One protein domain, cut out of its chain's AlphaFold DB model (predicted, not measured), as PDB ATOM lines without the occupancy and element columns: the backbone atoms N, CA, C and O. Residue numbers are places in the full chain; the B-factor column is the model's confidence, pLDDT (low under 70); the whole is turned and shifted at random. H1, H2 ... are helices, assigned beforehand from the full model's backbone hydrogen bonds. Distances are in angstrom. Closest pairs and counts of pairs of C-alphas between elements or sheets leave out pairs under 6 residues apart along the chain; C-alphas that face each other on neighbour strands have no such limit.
ATOM      1  N   TYR A   2      95.521 100.921 130.558       56.22
ATOM      2  CA  TYR A   2      96.345 102.101 130.203       56.22
ATOM      3  C   TYR A   2      97.202 102.661 131.364       56.22
ATOM      4  O   TYR A   2      98.400 102.868 131.200       56.22
ATOM      5  N   LYS A   3      96.628 102.820 132.570       59.88
ATOM      6  CA  LYS A   3      97.367 103.283 133.767       59.88
ATOM      7  C   LYS A   3      98.518 102.346 134.170       59.88
ATOM      8  O   LYS A   3      99.576 102.827 134.550       59.88
ATOM      9  N   ALA A   4      98.327 101.028 134.068       64.62
ATOM     10  CA  ALA A   4      99.365 100.047 134.396       64.62
ATOM     11  C   ALA A   4     100.513 100.087 133.377       64.62
ATOM     12  O   ALA A   4     101.674 100.146 133.767       64.62
ATOM     13  N   ARG A   5     100.192 100.167 132.078       68.56
ATOM     14  CA  ARG A   5     101.192 100.289 131.007       68.56
ATOM     15  C   ARG A   5     102.015 101.575 131.124       68.56
ATOM     16  O   ARG A   5     103.229 101.528 130.975       68.56
ATOM     17  N   ARG A   6     101.377 102.699 131.477       72.31
ATOM     18  CA  ARG A   6     102.078 103.960 131.773       72.31
ATOM     19  C   ARG A   6     103.050 103.810 132.948       72.31
ATOM     20  O   ARG A   6     104.183 104.253 132.841       72.31
ATOM     21  N   LYS A   7     102.634 103.169 134.046       75.19
ATOM     22  CA  LYS A   7     103.501 102.947 135.220       75.19
ATOM     23  C   LYS A   7     104.697 102.041 134.908       75.19
ATOM     24  O   LYS A   7     105.796 102.329 135.366       75.19
ATOM     25  N   LEU A   8     104.500 100.996 134.102       78.44
ATOM     26  CA  LEU A   8     105.593 100.135 133.637       78.44
ATOM     27  C   LEU A   8     106.597 100.908 132.774       78.44
ATOM     28  O   LEU A   8     107.797 100.757 132.966       78.44
ATOM     29  N   LEU A   9     106.113 101.773 131.876       79.56
ATOM     30  CA  LEU A   9     106.975 102.624 131.056       79.56
ATOM     31  C   LEU A   9     107.793 103.615 131.902       79.56
ATOM     32  O   LEU A   9     108.957 103.849 131.603       79.56
ATOM     33  N   ILE A  10     107.216 104.162 132.978       84.94
ATOM     34  CA  ILE A  10     107.942 105.043 133.909       84.94
ATOM     35  C   ILE A  10     109.126 104.303 134.542       84.94
ATOM     36  O   ILE A  10     110.238 104.823 134.548       84.94
ATOM     37  N   TRP A  11     108.909 103.086 135.051       87.94
ATOM     38  CA  TRP A  11     109.992 102.301 135.649       87.94
ATOM     39  C   TRP A  11     111.031 101.850 134.635       87.94
ATOM     40  O   TRP A  11     112.218 101.946 134.919       87.94
ATOM     41  N   PHE A  12     110.598 101.439 133.443       87.50
ATOM     42  CA  PHE A  12     111.499 101.134 132.336       87.50
ATOM     43  C   PHE A  12     112.430 102.316 132.035       87.50
ATOM     44  O   PHE A  12     113.647 102.160 132.075       87.50
ATOM     45  N   ASN A  13     111.874 103.518 131.850       88.00
ATOM     46  CA  ASN A  13     112.664 104.722 131.592       88.00
ATOM     47  C   ASN A  13     113.629 105.045 132.744       88.00
ATOM     48  O   ASN A  13     114.777 105.399 132.498       88.00
ATOM     49  N   ARG A  14     113.191 104.890 134.000       92.00
ATOM     50  CA  ARG A  14     114.032 105.142 135.181       92.00
ATOM     51  C   ARG A  14     115.177 104.146 135.306       92.00
ATOM     52  O   ARG A  14     116.284 104.568 135.608       92.00
ATOM     53  N   PHE A  15     114.944 102.856 135.066       93.94
ATOM     54  CA  PHE A  15     116.012 101.853 135.110       93.94
ATOM     55  C   PHE A  15     117.044 102.086 134.013       93.94
ATOM     56  O   PHE A  15     118.235 102.055 134.297       93.94
ATOM     57  N   ILE A  16     116.601 102.421 132.800       92.81
ATOM     58  CA  ILE A  16     117.503 102.779 131.700       92.81
ATOM     59  C   ILE A  16     118.320 104.017 132.057       92.81
ATOM     60  O   ILE A  16     119.538 103.999 131.922       92.81
ATOM     61  N   ALA A  17     117.673 105.075 132.553       93.12
ATOM     62  CA  ALA A  17     118.363 106.298 132.945       93.12
ATOM     63  C   ALA A  17     119.385 106.040 134.061       93.12
ATOM     64  O   ALA A  17     120.527 106.468 133.952       93.12
ATOM     65  N   LEU A  18     119.009 105.295 135.104       95.94
ATOM     66  CA  LEU A  18     119.916 104.946 136.197       95.94
ATOM     67  C   LEU A  18     121.091 104.091 135.717       95.94
ATOM     68  O   LEU A  18     122.214 104.362 136.122       95.94
ATOM     69  N   ARG A  19     120.864 103.112 134.832       95.94
ATOM     70  CA  ARG A  19     121.932 102.247 134.308       95.94
ATOM     71  C   ARG A  19     122.879 103.048 133.430       95.94
ATOM     72  O   ARG A  19     124.089 102.934 133.577       95.94
ATOM     73  N   PHE A  20     122.332 103.913 132.584       94.06
ATOM     74  CA  PHE A  20     123.117 104.834 131.777       94.06
ATOM     75  C   PHE A  20     123.984 105.754 132.647       94.06
ATOM     76  O   PHE A  20     125.187 105.870 132.425       94.06
ATOM     77  N   MET A  21     123.394 106.372 133.674       94.94
ATOM     78  CA  MET A  21     124.122 107.241 134.600       94.94
ATOM     79  C   MET A  21     125.162 106.479 135.426       94.94
ATOM     80  O   MET A  21     126.226 107.017 135.706       94.94
ATOM     81  N   GLU A  22     124.869 105.243 135.817       95.56
ATOM     82  CA  GLU A  22     125.786 104.371 136.545       95.56
ATOM     83  C   GLU A  22     127.026 104.018 135.725       95.56
ATOM     84  O   GLU A  22     128.141 104.154 136.226       95.56
ATOM     85  N   VAL A  23     126.845 103.569 134.480       95.00
ATOM     86  CA  VAL A  23     127.961 103.151 133.619       95.00
ATOM     87  C   VAL A  23     128.854 104.339 133.272       95.00
ATOM     88  O   VAL A  23     130.074 104.220 133.293       95.00
ATOM     89  N   ASN A  24     128.255 105.505 133.032       93.69
ATOM     90  CA  ASN A  24     128.980 106.710 132.630       93.69
ATOM     91  C   ASN A  24     129.425 107.594 133.814       93.69
ATOM     92  O   ASN A  24     129.955 108.682 133.606       93.69
ATOM     93  N   GLY A  25     129.210 107.165 135.065       93.44
ATOM     94  CA  GLY A  25     129.644 107.914 136.253       93.44
ATOM     95  C   GLY A  25     128.902 109.239 136.488       93.44
ATOM     96  O   GLY A  25     129.423 110.132 137.153       93.44
ATOM     97  N   TYR A  26     127.684 109.375 135.964       93.69
ATOM     98  CA  TYR A  26     126.849 110.577 136.084       93.69
ATOM     99  C   TYR A  26     125.966 110.599 137.339       93.69
ATOM    100  O   TYR A  26     125.279 111.590 137.593       93.69
ATOM    101  N   LEU A  27     125.950 109.525 138.133       94.81
ATOM    102  CA  LEU A  27     125.259 109.523 139.423       94.81
ATOM    103  C   LEU A  27     125.957 110.484 140.403       94.81
ATOM    104  O   LEU A  27     127.166 110.354 140.600       94.81
ATOM    105  N   PRO A  28     125.226 111.393 141.084       92.12
ATOM    106  CA  PRO A  28     125.832 112.355 142.011       92.12
ATOM    107  C   PRO A  28     126.659 111.716 143.134       92.12
ATOM    108  O   PRO A  28     127.730 112.213 143.465       92.12
ATOM    109  N   SER A  29     126.190 110.590 143.686       91.75
ATOM    110  CA  SER A  29     126.900 109.833 144.725       91.75
ATOM    111  C   SER A  29     128.088 109.034 144.184       91.75
ATOM    112  O   SER A  29     128.902 108.558 144.968       91.75
ATOM    113  N   ARG A  30     128.166 108.833 142.859       93.19
ATOM    114  CA  ARG A  30     129.072 107.898 142.162       93.19
ATOM    115  C   ARG A  30     128.971 106.435 142.611       93.19
ATOM    116  O   ARG A  30     129.726 105.600 142.126       93.19
ATOM    117  N   VAL A  31     128.026 106.111 143.488       95.88
ATOM    118  CA  VAL A  31     127.761 104.742 143.928       95.88
ATOM    119  C   VAL A  31     126.868 104.064 142.897       95.88
ATOM    120  O   VAL A  31     125.796 104.576 142.569       95.88
ATOM    121  N   ARG A  32     127.299 102.903 142.395       97.19
ATOM    122  CA  ARG A  32     126.535 102.113 141.423       97.19
ATOM    123  C   ARG A  32     125.246 101.571 142.053       97.19
ATOM    124  O   ARG A  32     125.246 101.016 143.151       97.19
ATOM    125  N   VAL A  33     124.129 101.758 141.362       97.56
ATOM    126  CA  VAL A  33     122.775 101.419 141.819       97.56
ATOM    127  C   VAL A  33     122.451  99.948 141.565       97.56
ATOM    128  O   VAL A  33     121.720  99.351 142.341       97.56
ATOM    129  N   PHE A  34     122.985  99.358 140.503       97.75
ATOM    130  CA  PHE A  34     122.649  98.032 140.004       97.75
ATOM    131  C   PHE A  34     123.819  97.061 140.058       97.75
ATOM    132  O   PHE A  34     123.631  95.904 140.427       97.75
ATOM    133  N   THR A  35     125.013  97.518 139.703       97.75
ATOM    134  CA  THR A  35     126.204  96.667 139.617       97.75
ATOM    135  C   THR A  35     127.239  97.006 140.681       97.75
ATOM    136  O   THR A  35     127.095  97.994 141.403       97.75
ATOM    137  N   ASP A  36     128.267  96.169 140.803       96.06
ATOM    138  CA  ASP A  36     129.499  96.514 141.510       96.06
ATOM    139  C   ASP A  36     130.549  97.089 140.539       96.06
ATOM    140  O   ASP A  36     130.282  97.297 139.350       96.06
ATOM    141  N   ASP A  37     131.756  97.359 141.041       92.06
ATOM    142  CA  ASP A  37     132.865  97.908 140.248       92.06
ATOM    143  C   ASP A  37     133.362  96.948 139.152       92.06
ATOM    144  O   ASP A  37     134.058  97.374 138.233       92.06
ATOM    145  N   SER A  38     133.010  95.660 139.232       93.25
ATOM    146  CA  SER A  38     133.323  94.663 138.204       93.25
ATOM    147  C   SER A  38     132.237  94.537 137.129       93.25
ATOM    148  O   SER A  38     132.405  93.777 136.180       93.25
ATOM    149  N   GLY A  39     131.131  95.280 137.264       92.44
ATOM    150  CA  GLY A  39     129.983  95.209 136.356       92.44
ATOM    151  C   GLY A  39     129.053  94.023 136.625       92.44
ATOM    152  O   GLY A  39     128.067  93.842 135.914       92.44
ATOM    153  N   GLU A  40     129.312  93.226 137.665       94.94
ATOM    154  CA  GLU A  40     128.420  92.136 138.051       94.94
ATOM    155  C   GLU A  40     127.146  92.681 138.704       94.94
ATOM    156  O   GLU A  40     127.167  93.719 139.368       94.94
ATOM    157  N   PHE A  41     126.024  91.962 138.560       96.81
ATOM    158  CA  PHE A  41     124.750  92.334 139.184       96.81
ATOM    159  C   PHE A  41     124.786  92.145 140.710       96.81
ATOM    160  O   PHE A  41     124.276  91.171 141.268       96.81
ATOM    161  N   ARG A  42     125.438  93.092 141.382       96.25
ATOM    162  CA  ARG A  42     125.622  93.193 142.828       96.25
ATOM    163  C   ARG A  42     125.516  94.670 143.218       96.25
ATOM    164  O   ARG A  42     126.535  95.350 143.256       96.25
ATOM    165  N   PRO A  43     124.305  95.184 143.491       97.38
ATOM    166  CA  PRO A  43     124.072  96.607 143.733       97.38
ATOM    167  C   PRO A  43     125.015  97.217 144.781       97.38
ATOM    168  O   PRO A  43     124.826  97.005 145.983       97.38
ATOM    169  N   ALA A  44     126.008  98.010 144.357       97.56
ATOM    170  CA  ALA A  44     126.960  98.639 145.281       97.56
ATOM    171  C   ALA A  44     126.263  99.568 146.291       97.56
ATOM    172  O   ALA A  44     126.693  99.672 147.440       97.56
ATOM    173  N   ILE A  45     125.130 100.163 145.903       97.25
ATOM    174  CA  ILE A  45     124.280 100.994 146.765       97.25
ATOM    175  C   ILE A  45     123.822 100.286 148.047       97.25
ATOM    176  O   ILE A  45     123.625 100.950 149.059       97.25
ATOM    177  N   LEU A  46     123.694  98.953 148.042       97.12
ATOM    178  CA  LEU A  46     123.382  98.183 149.250       97.12
ATOM    179  C   LEU A  46     124.572  98.111 150.207       97.12
ATOM    180  O   LEU A  46     124.403  98.260 151.414       97.12
ATOM    181  N   LYS A  47     125.777  97.902 149.668       95.38
ATOM    182  CA  LYS A  47     127.011  97.832 150.456       95.38
ATOM    183  C   LYS A  47     127.356  99.190 151.066       95.38
ATOM    184  O   LYS A  47     127.742  99.260 152.229       95.38
ATOM    185  N   GLU A  48     127.167 100.258 150.298       95.69
ATOM    186  CA  GLU A  48     127.468 101.630 150.714       95.69
ATOM    187  C   GLU A  48     126.293 102.329 151.414       95.69
ATOM    188  O   GLU A  48     126.379 103.520 151.701       95.69
ATOM    189  N   ALA A  49     125.203 101.618 151.732       95.56
ATOM    190  CA  ALA A  49     123.962 102.212 152.240       95.56
ATOM    191  C   ALA A  49     124.158 103.129 153.466       95.56
ATOM    192  O   ALA A  49     123.481 104.148 153.584       95.56
ATOM    193  N   MET A  50     125.104 102.800 154.356       93.25
ATOM    194  CA  MET A  50     125.425 103.599 155.551       93.25
ATOM    195  C   MET A  50     126.254 104.857 155.257       93.25
ATOM    196  O   MET A  50     126.175 105.830 156.007       93.25
ATOM    197  N   ASN A  51     127.041 104.838 154.180       93.31
ATOM    198  CA  ASN A  51     127.927 105.932 153.770       93.31
ATOM    199  C   ASN A  51     127.292 106.820 152.693       93.31
ATOM    200  O   ASN A  51     127.875 107.819 152.278       93.31
ATOM    201  N   LEU A  52     126.111 106.439 152.210       93.88
ATOM    202  CA  LEU A  52     125.466 107.067 151.079       93.88
ATOM    203  C   LEU A  52     124.946 108.465 151.446       93.88
ATOM    204  O   LEU A  52     124.144 108.634 152.365       93.88
ATOM    205  N   GLU A  53     125.365 109.470 150.685       91.19
ATOM    206  CA  GLU A  53     124.858 110.838 150.803       91.19
ATOM    207  C   GLU A  53     123.841 111.103 149.689       91.19
ATOM    208  O   GLU A  53     124.190 111.470 148.568       91.19
ATOM    209  N   LEU A  54     122.560 110.882 149.997       91.56
ATOM    210  CA  LEU A  54     121.443 111.217 149.114       91.56
ATOM    211  C   LEU A  54     120.460 112.151 149.809       91.56
ATOM    212  O   LEU A  54     120.079 111.948 150.964       91.56
ATOM    213  N   ASP A  55     119.987 113.142 149.060       91.50
ATOM    214  CA  ASP A  55     118.901 114.007 149.497       91.50
ATOM    215  C   ASP A  55     117.646 113.186 149.837       91.50
ATOM    216  O   ASP A  55     117.110 112.465 148.996       91.50
ATOM    217  N   GLY A  56     117.146 113.336 151.067       90.94
ATOM    218  CA  GLY A  56     115.958 112.623 151.550       90.94
ATOM    219  C   GLY A  56     116.223 111.218 152.103       90.94
ATOM    220  O   GLY A  56     115.262 110.521 152.432       90.94
ATOM    221  N   LEU A  57     117.490 110.803 152.228       94.94
ATOM    222  CA  LEU A  57     117.858 109.552 152.887       94.94
ATOM    223  C   LEU A  57     117.685 109.653 154.409       94.94
ATOM    224  O   LEU A  57     118.223 110.542 155.064       94.94
ATOM    225  N   ASP A  58     116.957 108.697 154.965       95.62
ATOM    226  CA  ASP A  58     116.671 108.518 156.381       95.62
ATOM    227  C   ASP A  58     117.546 107.375 156.906       95.62
ATOM    228  O   ASP A  58     117.329 106.199 156.595       95.62
ATOM    229  N   ARG A  59     118.569 107.737 157.684       95.31
ATOM    230  CA  ARG A  59     119.560 106.788 158.206       95.31
ATOM    231  C   ARG A  59     118.961 105.802 159.208       95.31
ATOM    232  O   ARG A  59     119.442 104.675 159.278       95.31
ATOM    233  N   GLU A  60     117.918 106.186 159.945       95.44
ATOM    234  CA  GLU A  60     117.264 105.284 160.901       95.44
ATOM    235  C   GLU A  60     116.523 104.166 160.164       95.44
ATOM    236  O   GLU A  60     116.622 103.001 160.548       95.44
ATOM    237  N   LYS A  61     115.861 104.487 159.042       95.12
ATOM    238  CA  LYS A  61     115.239 103.468 158.179       95.12
ATOM    239  C   LYS A  61     116.260 102.527 157.558       95.12
ATOM    240  O   LYS A  61     116.034 101.320 157.550       95.12
ATOM    241  N   VAL A  62     117.373 103.061 157.048       96.94
ATOM    242  CA  VAL A  62     118.465 102.234 156.502       96.94
ATOM    243  C   VAL A  62     118.972 101.261 157.563       96.94
ATOM    244  O   VAL A  62     119.065 100.065 157.293       96.94
ATOM    245  N   TYR A  63     119.238 101.759 158.772       96.56
ATOM    246  CA  TYR A  63     119.692 100.938 159.888       96.56
ATOM    247  C   TYR A  63     118.684  99.838 160.245       96.56
ATOM    248  O   TYR A  63     119.069  98.674 160.336       96.56
ATOM    249  N   GLY A  64     117.394 100.174 160.352       97.38
ATOM    250  CA  GLY A  64     116.337  99.199 160.634       97.38
ATOM    251  C   GLY A  64     116.276  98.073 159.597       97.38
ATOM    252  O   GLY A  64     116.262  96.899 159.962       97.38
ATOM    253  N   TYR A  65     116.334  98.397 158.301       97.25
ATOM    254  CA  TYR A  65     116.348  97.361 157.265       97.25
ATOM    255  C   TYR A  65     117.612  96.489 157.294       97.25
ATOM    256  O   TYR A  65     117.534  95.302 156.972       97.25
ATOM    257  N   LEU A  66     118.767  97.050 157.668       96.12
ATOM    258  CA  LEU A  66     120.015  96.296 157.813       96.12
ATOM    259  C   LEU A  66     119.971  95.339 159.012       96.12
ATOM    260  O   LEU A  66     120.379  94.185 158.866       96.12
ATOM    261  N   GLU A  67     119.449  95.773 160.165       96.88
ATOM    262  CA  GLU A  67     119.266  94.903 161.340       96.88
ATOM    263  C   GLU A  67     118.320  93.734 161.045       96.88
ATOM    264  O   GLU A  67     118.598  92.594 161.419       96.88
ATOM    265  N   GLU A  68     117.235  94.001 160.318       96.81
ATOM    266  CA  GLU A  68     116.271  92.985 159.882       96.81
ATOM    267  C   GLU A  68     116.797  92.090 158.744       96.81
ATOM    268  O   GLU A  68     116.125  91.132 158.358       96.81
ATOM    269  N   GLN A  69     117.974  92.393 158.178       95.25
ATOM    270  CA  GLN A  69     118.520  91.761 156.968       95.25
ATOM    271  C   GLN A  69     117.541  91.809 155.774       95.25
ATOM    272  O   GLN A  69     117.525  90.930 154.907       95.25
ATOM    273  N   ASN A  70     116.712  92.853 155.711       95.69
ATOM    274  CA  ASN A  70     115.658  93.017 154.718       95.69
ATOM    275  C   ASN A  70     116.178  93.732 153.460       95.69
ATOM    276  O   ASN A  70     115.818  94.873 153.158       95.69
ATOM    277  N   ASN A  71     117.043  93.043 152.712       95.12
ATOM    278  CA  ASN A  71     117.721  93.610 151.542       95.12
ATOM    279  C   ASN A  71     116.760  94.072 150.433       95.12
ATOM    280  O   ASN A  71     117.062  95.043 149.746       95.12
ATOM    281  N   GLU A  72     115.613  93.413 150.245       93.00
ATOM    282  CA  GLU A  72     114.634  93.804 149.216       93.00
ATOM    283  C   GLU A  72     113.980  95.155 149.536       93.00
ATOM    284  O   GLU A  72     113.939  96.037 148.675       93.00
ATOM    285  N   GLU A  73     113.510  95.361 150.773       93.00
ATOM    286  CA  GLU A  73     112.924  96.651 151.155       93.00
ATOM    287  C   GLU A  73     113.988  97.743 151.296       93.00
ATOM    288  O   GLU A  73     113.734  98.872 150.872       93.00
ATOM    289  N   LEU A  74     115.198  97.411 151.768       96.12
ATOM    290  CA  LEU A  74     116.326  98.343 151.754       96.12
ATOM    291  C   LEU A  74     116.627  98.817 150.330       96.12
ATOM    292  O   LEU A  74     116.694 100.018 150.071       96.12
ATOM    293  N   TYR A  75     116.768  97.883 149.390       95.81
ATOM    294  CA  TYR A  75     117.089  98.201 148.005       95.81
ATOM    295  C   TYR A  75     116.017  99.085 147.364       95.81
ATOM    296  O   TYR A  75     116.318 100.111 146.753       95.81
ATOM    297  N   LYS A  76     114.746  98.729 147.560       92.62
ATOM    298  CA  LYS A  76     113.600  99.519 147.105       92.62
ATOM    299  C   LYS A  76     113.594 100.922 147.708       92.62
ATOM    300  O   LYS A  76     113.362 101.887 146.979       92.62
ATOM    301  N   TYR A  77     113.860 101.048 149.005       93.88
ATOM    302  CA  TYR A  77     113.950 102.337 149.680       93.88
ATOM    303  C   TYR A  77     115.070 103.209 149.093       93.88
ATOM    304  O   TYR A  77     114.823 104.358 148.719       93.88
ATOM    305  N   LEU A  78     116.275 102.655 148.937       95.50
ATOM    306  CA  LEU A  78     117.424 103.359 148.361       95.50
ATOM    307  C   LEU A  78     117.159 103.792 146.915       95.50
ATOM    308  O   LEU A  78     117.430 104.937 146.559       95.50
ATOM    309  N   LEU A  79     116.554 102.926 146.098       94.12
ATOM    310  CA  LEU A  79     116.221 103.221 144.703       94.12
ATOM    311  C   LEU A  79     115.198 104.360 144.575       94.12
ATOM    312  O   LEU A  79     115.331 105.229 143.712       94.12
ATOM    313  N   LEU A  80     114.181 104.374 145.442       92.19
ATOM    314  CA  LEU A  80     113.188 105.450 145.497       92.19
ATOM    315  C   LEU A  80     113.816 106.768 145.952       92.19
ATOM    316  O   LEU A  80     113.554 107.805 145.341       92.19
ATOM    317  N   THR A  81     114.669 106.728 146.974       94.00
ATOM    318  CA  THR A  81     115.404 107.902 147.459       94.00
ATOM    319  C   THR A  81     116.330 108.455 146.377       94.00
ATOM    320  O   THR A  81     116.292 109.651 146.103       94.00
ATOM    321  N   GLN A  82     117.071 107.594 145.669       94.94
ATOM    322  CA  GLN A  82     117.906 107.975 144.527       94.94
ATOM    323  C   GLN A  82     117.080 108.646 143.421       94.94
ATOM    324  O   GLN A  82     117.466 109.704 142.925       94.94
ATOM    325  N   CYS A  83     115.926 108.077 143.054       93.12
ATOM    326  CA  CYS A  83     115.022 108.700 142.083       93.12
ATOM    327  C   CYS A  83     114.542 110.077 142.568       93.12
ATOM    328  O   CYS A  83     114.601 111.050 141.824       93.12
ATOM    329  N   ASN A  84     114.101 110.187 143.822       92.50
ATOM    330  CA  ASN A  84     113.618 111.447 144.384       92.50
ATOM    331  C   ASN A  84     114.722 112.516 144.471       92.50
ATOM    332  O   ASN A  84     114.441 113.687 144.224       92.50
ATOM    333  N   ALA A  85     115.970 112.133 144.753       93.62
ATOM    334  CA  ALA A  85     117.118 113.039 144.719       93.62
ATOM    335  C   ALA A  85     117.388 113.552 143.290       93.62
ATOM    336  O   ALA A  85     117.558 114.754 143.077       93.62
ATOM    337  N   LEU A  86     117.327 112.661 142.291       94.88
ATOM    338  CA  LEU A  86     117.505 113.007 140.876       94.88
ATOM    339  C   LEU A  86     116.386 113.891 140.305       94.88
ATOM    340  O   LEU A  86     116.585 114.526 139.270       94.88
ATOM    341  N   ASN A  87     115.239 114.013 140.982       93.38
ATOM    342  CA  ASN A  87     114.193 114.967 140.602       93.38
ATOM    343  C   ASN A  87     114.722 116.409 140.509       93.38
ATOM    344  O   ASN A  87     114.256 117.167 139.663       93.38
ATOM    345  N   LYS A  88     115.700 116.789 141.348       91.25
ATOM    346  CA  LYS A  88     116.262 118.150 141.363       91.25
ATOM    347  C   LYS A  88     116.924 118.524 140.034       91.25
ATOM    348  O   LYS A  88     116.772 119.656 139.585       91.25
ATOM    349  N   CYS A  89     117.650 117.591 139.414       91.19
ATOM    350  CA  CYS A  89     118.368 117.826 138.159       91.19
ATOM    351  C   CYS A  89     117.588 117.363 136.921       91.19
ATOM    352  O   CYS A  89     117.739 117.940 135.850       91.19
ATOM    353  N   LEU A  90     116.743 116.335 137.053       92.12
ATOM    354  CA  LEU A  90     116.002 115.706 135.955       92.12
ATOM    355  C   LEU A  90     114.511 115.524 136.324       92.12
ATOM    356  O   LEU A  90     114.018 114.391 136.393       92.12
ATOM    357  N   PRO A  91     113.757 116.622 136.537       89.56
ATOM    358  CA  PRO A  91     112.414 116.582 137.127       89.56
ATOM    359  C   PRO A  91     111.383 115.815 136.293       89.56
ATOM    360  O   PRO A  91     110.484 115.195 136.856       89.56
ATOM    361  N   TYR A  92     111.524 115.821 134.965       85.31
ATOM    362  CA  TYR A  92     110.618 115.115 134.052       85.31
ATOM    363  C   TYR A  92     110.879 113.603 133.981       85.31
ATOM    364  O   TYR A  92     109.956 112.831 133.746       85.31
ATOM    365  N   MET A  93     112.128 113.166 134.178       87.25
ATOM    366  CA  MET A  93     112.482 111.739 134.184       87.25
ATOM    367  C   MET A  93     112.169 111.107 135.545       87.25
ATOM    368  O   MET A  93     111.600 110.014 135.649       87.25
ATOM    369  N   PHE A  94     112.504 111.832 136.609       90.25
ATOM    370  CA  PHE A  94     112.369 111.380 137.984       90.25
ATOM    371  C   PHE A  94     111.320 112.202 138.728       90.25
ATOM    372  O   PHE A  94     111.625 112.845 139.722       90.25
ATOM    373  N   GLU A  95     110.071 112.200 138.249       85.50
ATOM    374  CA  GLU A  95     108.941 112.800 138.980       85.50
ATOM    375  C   GLU A  95     108.901 112.298 140.438       85.50
ATOM    376  O   GLU A  95     109.040 111.087 140.666       85.50
ATOM    377  N   LYS A  96     108.708 113.213 141.403       80.38
ATOM    378  CA  LYS A  96     108.661 112.878 142.835       80.38
ATOM    379  C   LYS A  96     107.636 111.789 143.119       80.38
ATOM    380  O   LYS A  96     106.521 111.800 142.599       80.38
ATOM    381  N   ILE A  97     108.038 110.850 143.964       74.50
ATOM    382  CA  ILE A  97     107.222 109.719 144.381       74.50
ATOM    383  C   ILE A  97     106.845 109.957 145.842       74.50
ATOM    384  O   ILE A  97     107.616 109.621 146.740       74.50
ATOM    385  N   ASP A  98     105.676 110.557 146.068       62.75
ATOM    386  CA  ASP A  98     105.215 110.919 147.416       62.75
ATOM    387  C   ASP A  98     104.676 109.709 148.200       62.75
ATOM    388  O   ASP A  98     104.760 109.677 149.425       62.75
ATOM    389  N   ASN A  99     104.159 108.682 147.510       56.47
ATOM    390  CA  ASN A  99     103.611 107.480 148.140       56.47
ATOM    391  C   ASN A  99     104.042 106.200 147.410       56.47
ATOM    392  O   ASN A  99     103.733 105.985 146.236       56.47
ATOM    393  N   TYR A 100     104.698 105.293 148.137       49.16
ATOM    394  CA  TYR A 100     105.118 103.970 147.652       49.16
ATOM    395  C   TYR A 100     103.936 103.086 147.204       49.16
ATOM    396  O   TYR A 100     104.128 102.138 146.447       49.16
ATOM    397  N   THR A 101     102.713 103.406 147.640       47.16
ATOM    398  CA  THR A 101     101.456 102.744 147.252       47.16
ATOM    399  C   THR A 101     100.888 103.238 145.920       47.16
ATOM    400  O   THR A 101     100.071 102.554 145.300       47.16
ATOM    401  N   GLU A 102     101.316 104.406 145.431       51.78
ATOM    402  CA  GLU A 102     100.801 104.983 144.188       51.78
ATOM    403  C   GLU A 102     101.531 104.470 142.947       51.78
ATOM    404  O   GLU A 102     101.014 104.574 141.829       51.78
ATOM    405  N   LEU A 103     102.679 103.819 143.117       60.56
ATOM    406  CA  LEU A 103     103.471 103.269 142.031       60.56
ATOM    407  C   LEU A 103     103.448 101.738 142.096       60.56
ATOM    408  O   LEU A 103     103.652 101.143 143.146       60.56
ATOM    409  N   LEU A 104     103.195 101.085 140.958       71.31
ATOM    410  CA  LEU A 104     103.421  99.644 140.820       71.31
ATOM    411  C   LEU A 104     104.942  99.435 140.816       71.31
ATOM    412  O   LEU A 104     105.546  99.398 139.747       71.31
ATOM    413  N   PHE A 105     105.565  99.435 141.997       78.75
ATOM    414  CA  PHE A 105     106.983  99.129 142.152       78.75
ATOM    415  C   PHE A 105     107.190  97.635 141.853       78.75
ATOM    416  O   PHE A 105     106.487  96.815 142.452       78.75
ATOM    417  N   PRO A 106     108.091  97.252 140.932       81.56
ATOM    418  CA  PRO A 106     108.339  95.842 140.651       81.56
ATOM    419  C   PRO A 106     108.925  95.136 141.881       81.56
ATOM    420  O   PRO A 106     109.868  95.626 142.487       81.56
ATOM    421  N   SER A 107     108.375  93.987 142.261       84.75
ATOM    422  CA  SER A 107     108.890  93.174 143.371       84.75
ATOM    423  C   SER A 107     110.015  92.239 142.923       84.75
ATOM    424  O   SER A 107     109.979  91.761 141.787       84.75
ATOM    425  N   GLY A 108     110.925  91.872 143.831       89.81
ATOM    426  CA  GLY A 108     111.960  90.867 143.569       89.81
ATOM    427  C   GLY A 108     113.039  91.372 142.620       89.81
ATOM    428  O   GLY A 108     113.477  90.632 141.738       89.81
ATOM    429  N   LEU A 109     113.412  92.646 142.753       92.12
ATOM    430  CA  LEU A 109     114.368  93.287 141.855       92.12
ATOM    431  C   LEU A 109     115.789  92.758 142.032       92.12
ATOM    432  O   LEU A 109     116.567  92.914 141.105       92.12
ATOM    433  N   LEU A 110     116.127  92.129 143.163       95.06
ATOM    434  CA  LEU A 110     117.455  91.549 143.389       95.06
ATOM    435  C   LEU A 110     117.612  90.148 142.778       95.06
ATOM    436  O   LEU A 110     118.696  89.568 142.825       95.06
ATOM    437  N   LYS A 111     116.552  89.578 142.196       95.38
ATOM    438  CA  LYS A 111     116.631  88.277 141.524       95.38
ATOM    439  C   LYS A 111     117.327  88.401 140.171       95.38
ATOM    440  O   LYS A 111     117.105  89.369 139.443       95.38
ATOM    441  N   ALA A 112     118.095  87.380 139.798       91.62
ATOM    442  CA  ALA A 112     118.799  87.335 138.516       91.62
ATOM    443  C   ALA A 112     117.847  87.389 137.304       91.62
ATOM    444  O   ALA A 112     118.185  87.967 136.280       91.62
ATOM    445  N   ASP A 113     116.636  86.837 137.428       92.81
ATOM    446  CA  ASP A 113     115.617  86.835 136.374       92.81
ATOM    447  C   ASP A 113     114.718  88.084 136.369       92.81
ATOM    448  O   ASP A 113     113.821  88.188 135.521       92.81
ATOM    449  N   SER A 114     114.957  89.027 137.291       92.62
ATOM    450  CA  SER A 114     114.265  90.315 137.343       92.62
ATOM    451  C   SER A 114     114.561  91.161 136.103       92.62
ATOM    452  O   SER A 114     115.505  90.912 135.357       92.62
ATOM    453  N   VAL A 115     113.774  92.219 135.893       89.62
ATOM    454  CA  VAL A 115     114.007  93.148 134.776       89.62
ATOM    455  C   VAL A 115     115.392  93.806 134.840       89.62
ATOM    456  O   VAL A 115     116.002  94.012 133.798       89.62
ATOM    457  N   ILE A 116     115.900  94.094 136.044       94.50
ATOM    458  CA  ILE A 116     117.237  94.675 136.238       94.50
ATOM    459  C   ILE A 116     118.308  93.610 135.996       94.50
ATOM    460  O   ILE A 116     119.253  93.864 135.255       94.50
ATOM    461  N   GLY A 117     118.128  92.410 136.556       94.81
ATOM    462  CA  GLY A 117     119.055  91.293 136.366       94.81
ATOM    463  C   GLY A 117     119.233  90.939 134.889       94.81
ATOM    464  O   GLY A 117     120.361  90.901 134.404       94.81
ATOM    465  N   ARG A 118     118.125  90.812 134.144       93.75
ATOM    466  CA  ARG A 118     118.153  90.587 132.690       93.75
ATOM    467  C   ARG A 118     118.788  91.735 131.923       93.75
ATOM    468  O   ARG A 118     119.590  91.485 131.036       93.75
ATOM    469  N   MET A 119     118.464  92.985 132.265       94.00
ATOM    470  CA  MET A 119     119.071  94.158 131.625       94.00
ATOM    471  C   MET A 119     120.600  94.129 131.727       94.00
ATOM    472  O   MET A 119     121.267  94.497 130.771       94.00
ATOM    473  N   ILE A 120     121.149  93.677 132.856       95.25
ATOM    474  CA  ILE A 120     122.600  93.601 133.075       95.25
ATOM    475  C   ILE A 120     123.208  92.370 132.402       95.25
ATOM    476  O   ILE A 120     124.302  92.456 131.860       95.25
ATOM    477  N   SER A 121     122.522  91.224 132.420       94.75
ATOM    478  CA  SER A 121     123.059  89.989 131.839       94.75
ATOM    479  C   SER A 121     122.925  89.902 130.318       94.75
ATOM    480  O   SER A 121     123.701  89.198 129.681       94.75
TER     481      SER A 121
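What this domain is: This is residues 2 to 121 of the 266 residues of an uncharacterized protein of Anaerotruncus colihominis (UniProt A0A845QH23). Long helix H1 passes nearly square to H4, the core helix; H3 folds back beside H4's first part as a hairpin, tiny H2 packs on H4, and H5 lies near H1. The printed part has 120 residues, five named helices (H1 to H5) and no named strand: all helix, though under half, 58, are in named elements. It is compact, radius of gyration of the C-alphas 13.6 A, spanning 39 by 31 by 27 A.

How they stand to each other: Start at H1, residues 2 to 23: it is close but not clearly touching H4, residues 71 to 86, about perpendicular at 84 degrees; the closest C-alphas, Arg 14 and Cys 83, are 7.8 A apart. H5, residues 115 to 121, is close but not clearly touching H1; the closest C-alphas, Ile 116 and Phe 15, are 7.4 A apart. H4's residues 71 to 78 alone touch H2, residues 44 to 47, closest at C-alphas Tyr 75 and Leu 46, 6.4 A. H4's residues 71 to 74 alone touch H3, residues 59 to 67, a hairpin at a shallow tilt of 22 degrees, opposite ways, closest at C-alphas Leu 74 and Tyr 65, 5.6 A. In H1, H3, H4 and H5 every O i to N i+4 pair is within hydrogen-bond range; H2 is too short for one.

Where its parts are: Find C-alpha 2 at (96.345, 102.101, 130.203); H1 runs 31.8 A from there. H4 spans 22.1 A, and H5 ends at C-alpha 121, (123.059, 89.989, 131.839).

The domain as a whole: The farthest C-alphas, Tyr 2 and Asn 51, are 39.6 A apart. There is no cut in the printed part; the links H1 to H2, H2 to H3 and H4 to H5 are long. Look for pLDDT under 70 at residues 2 to 5 and 98 to 103.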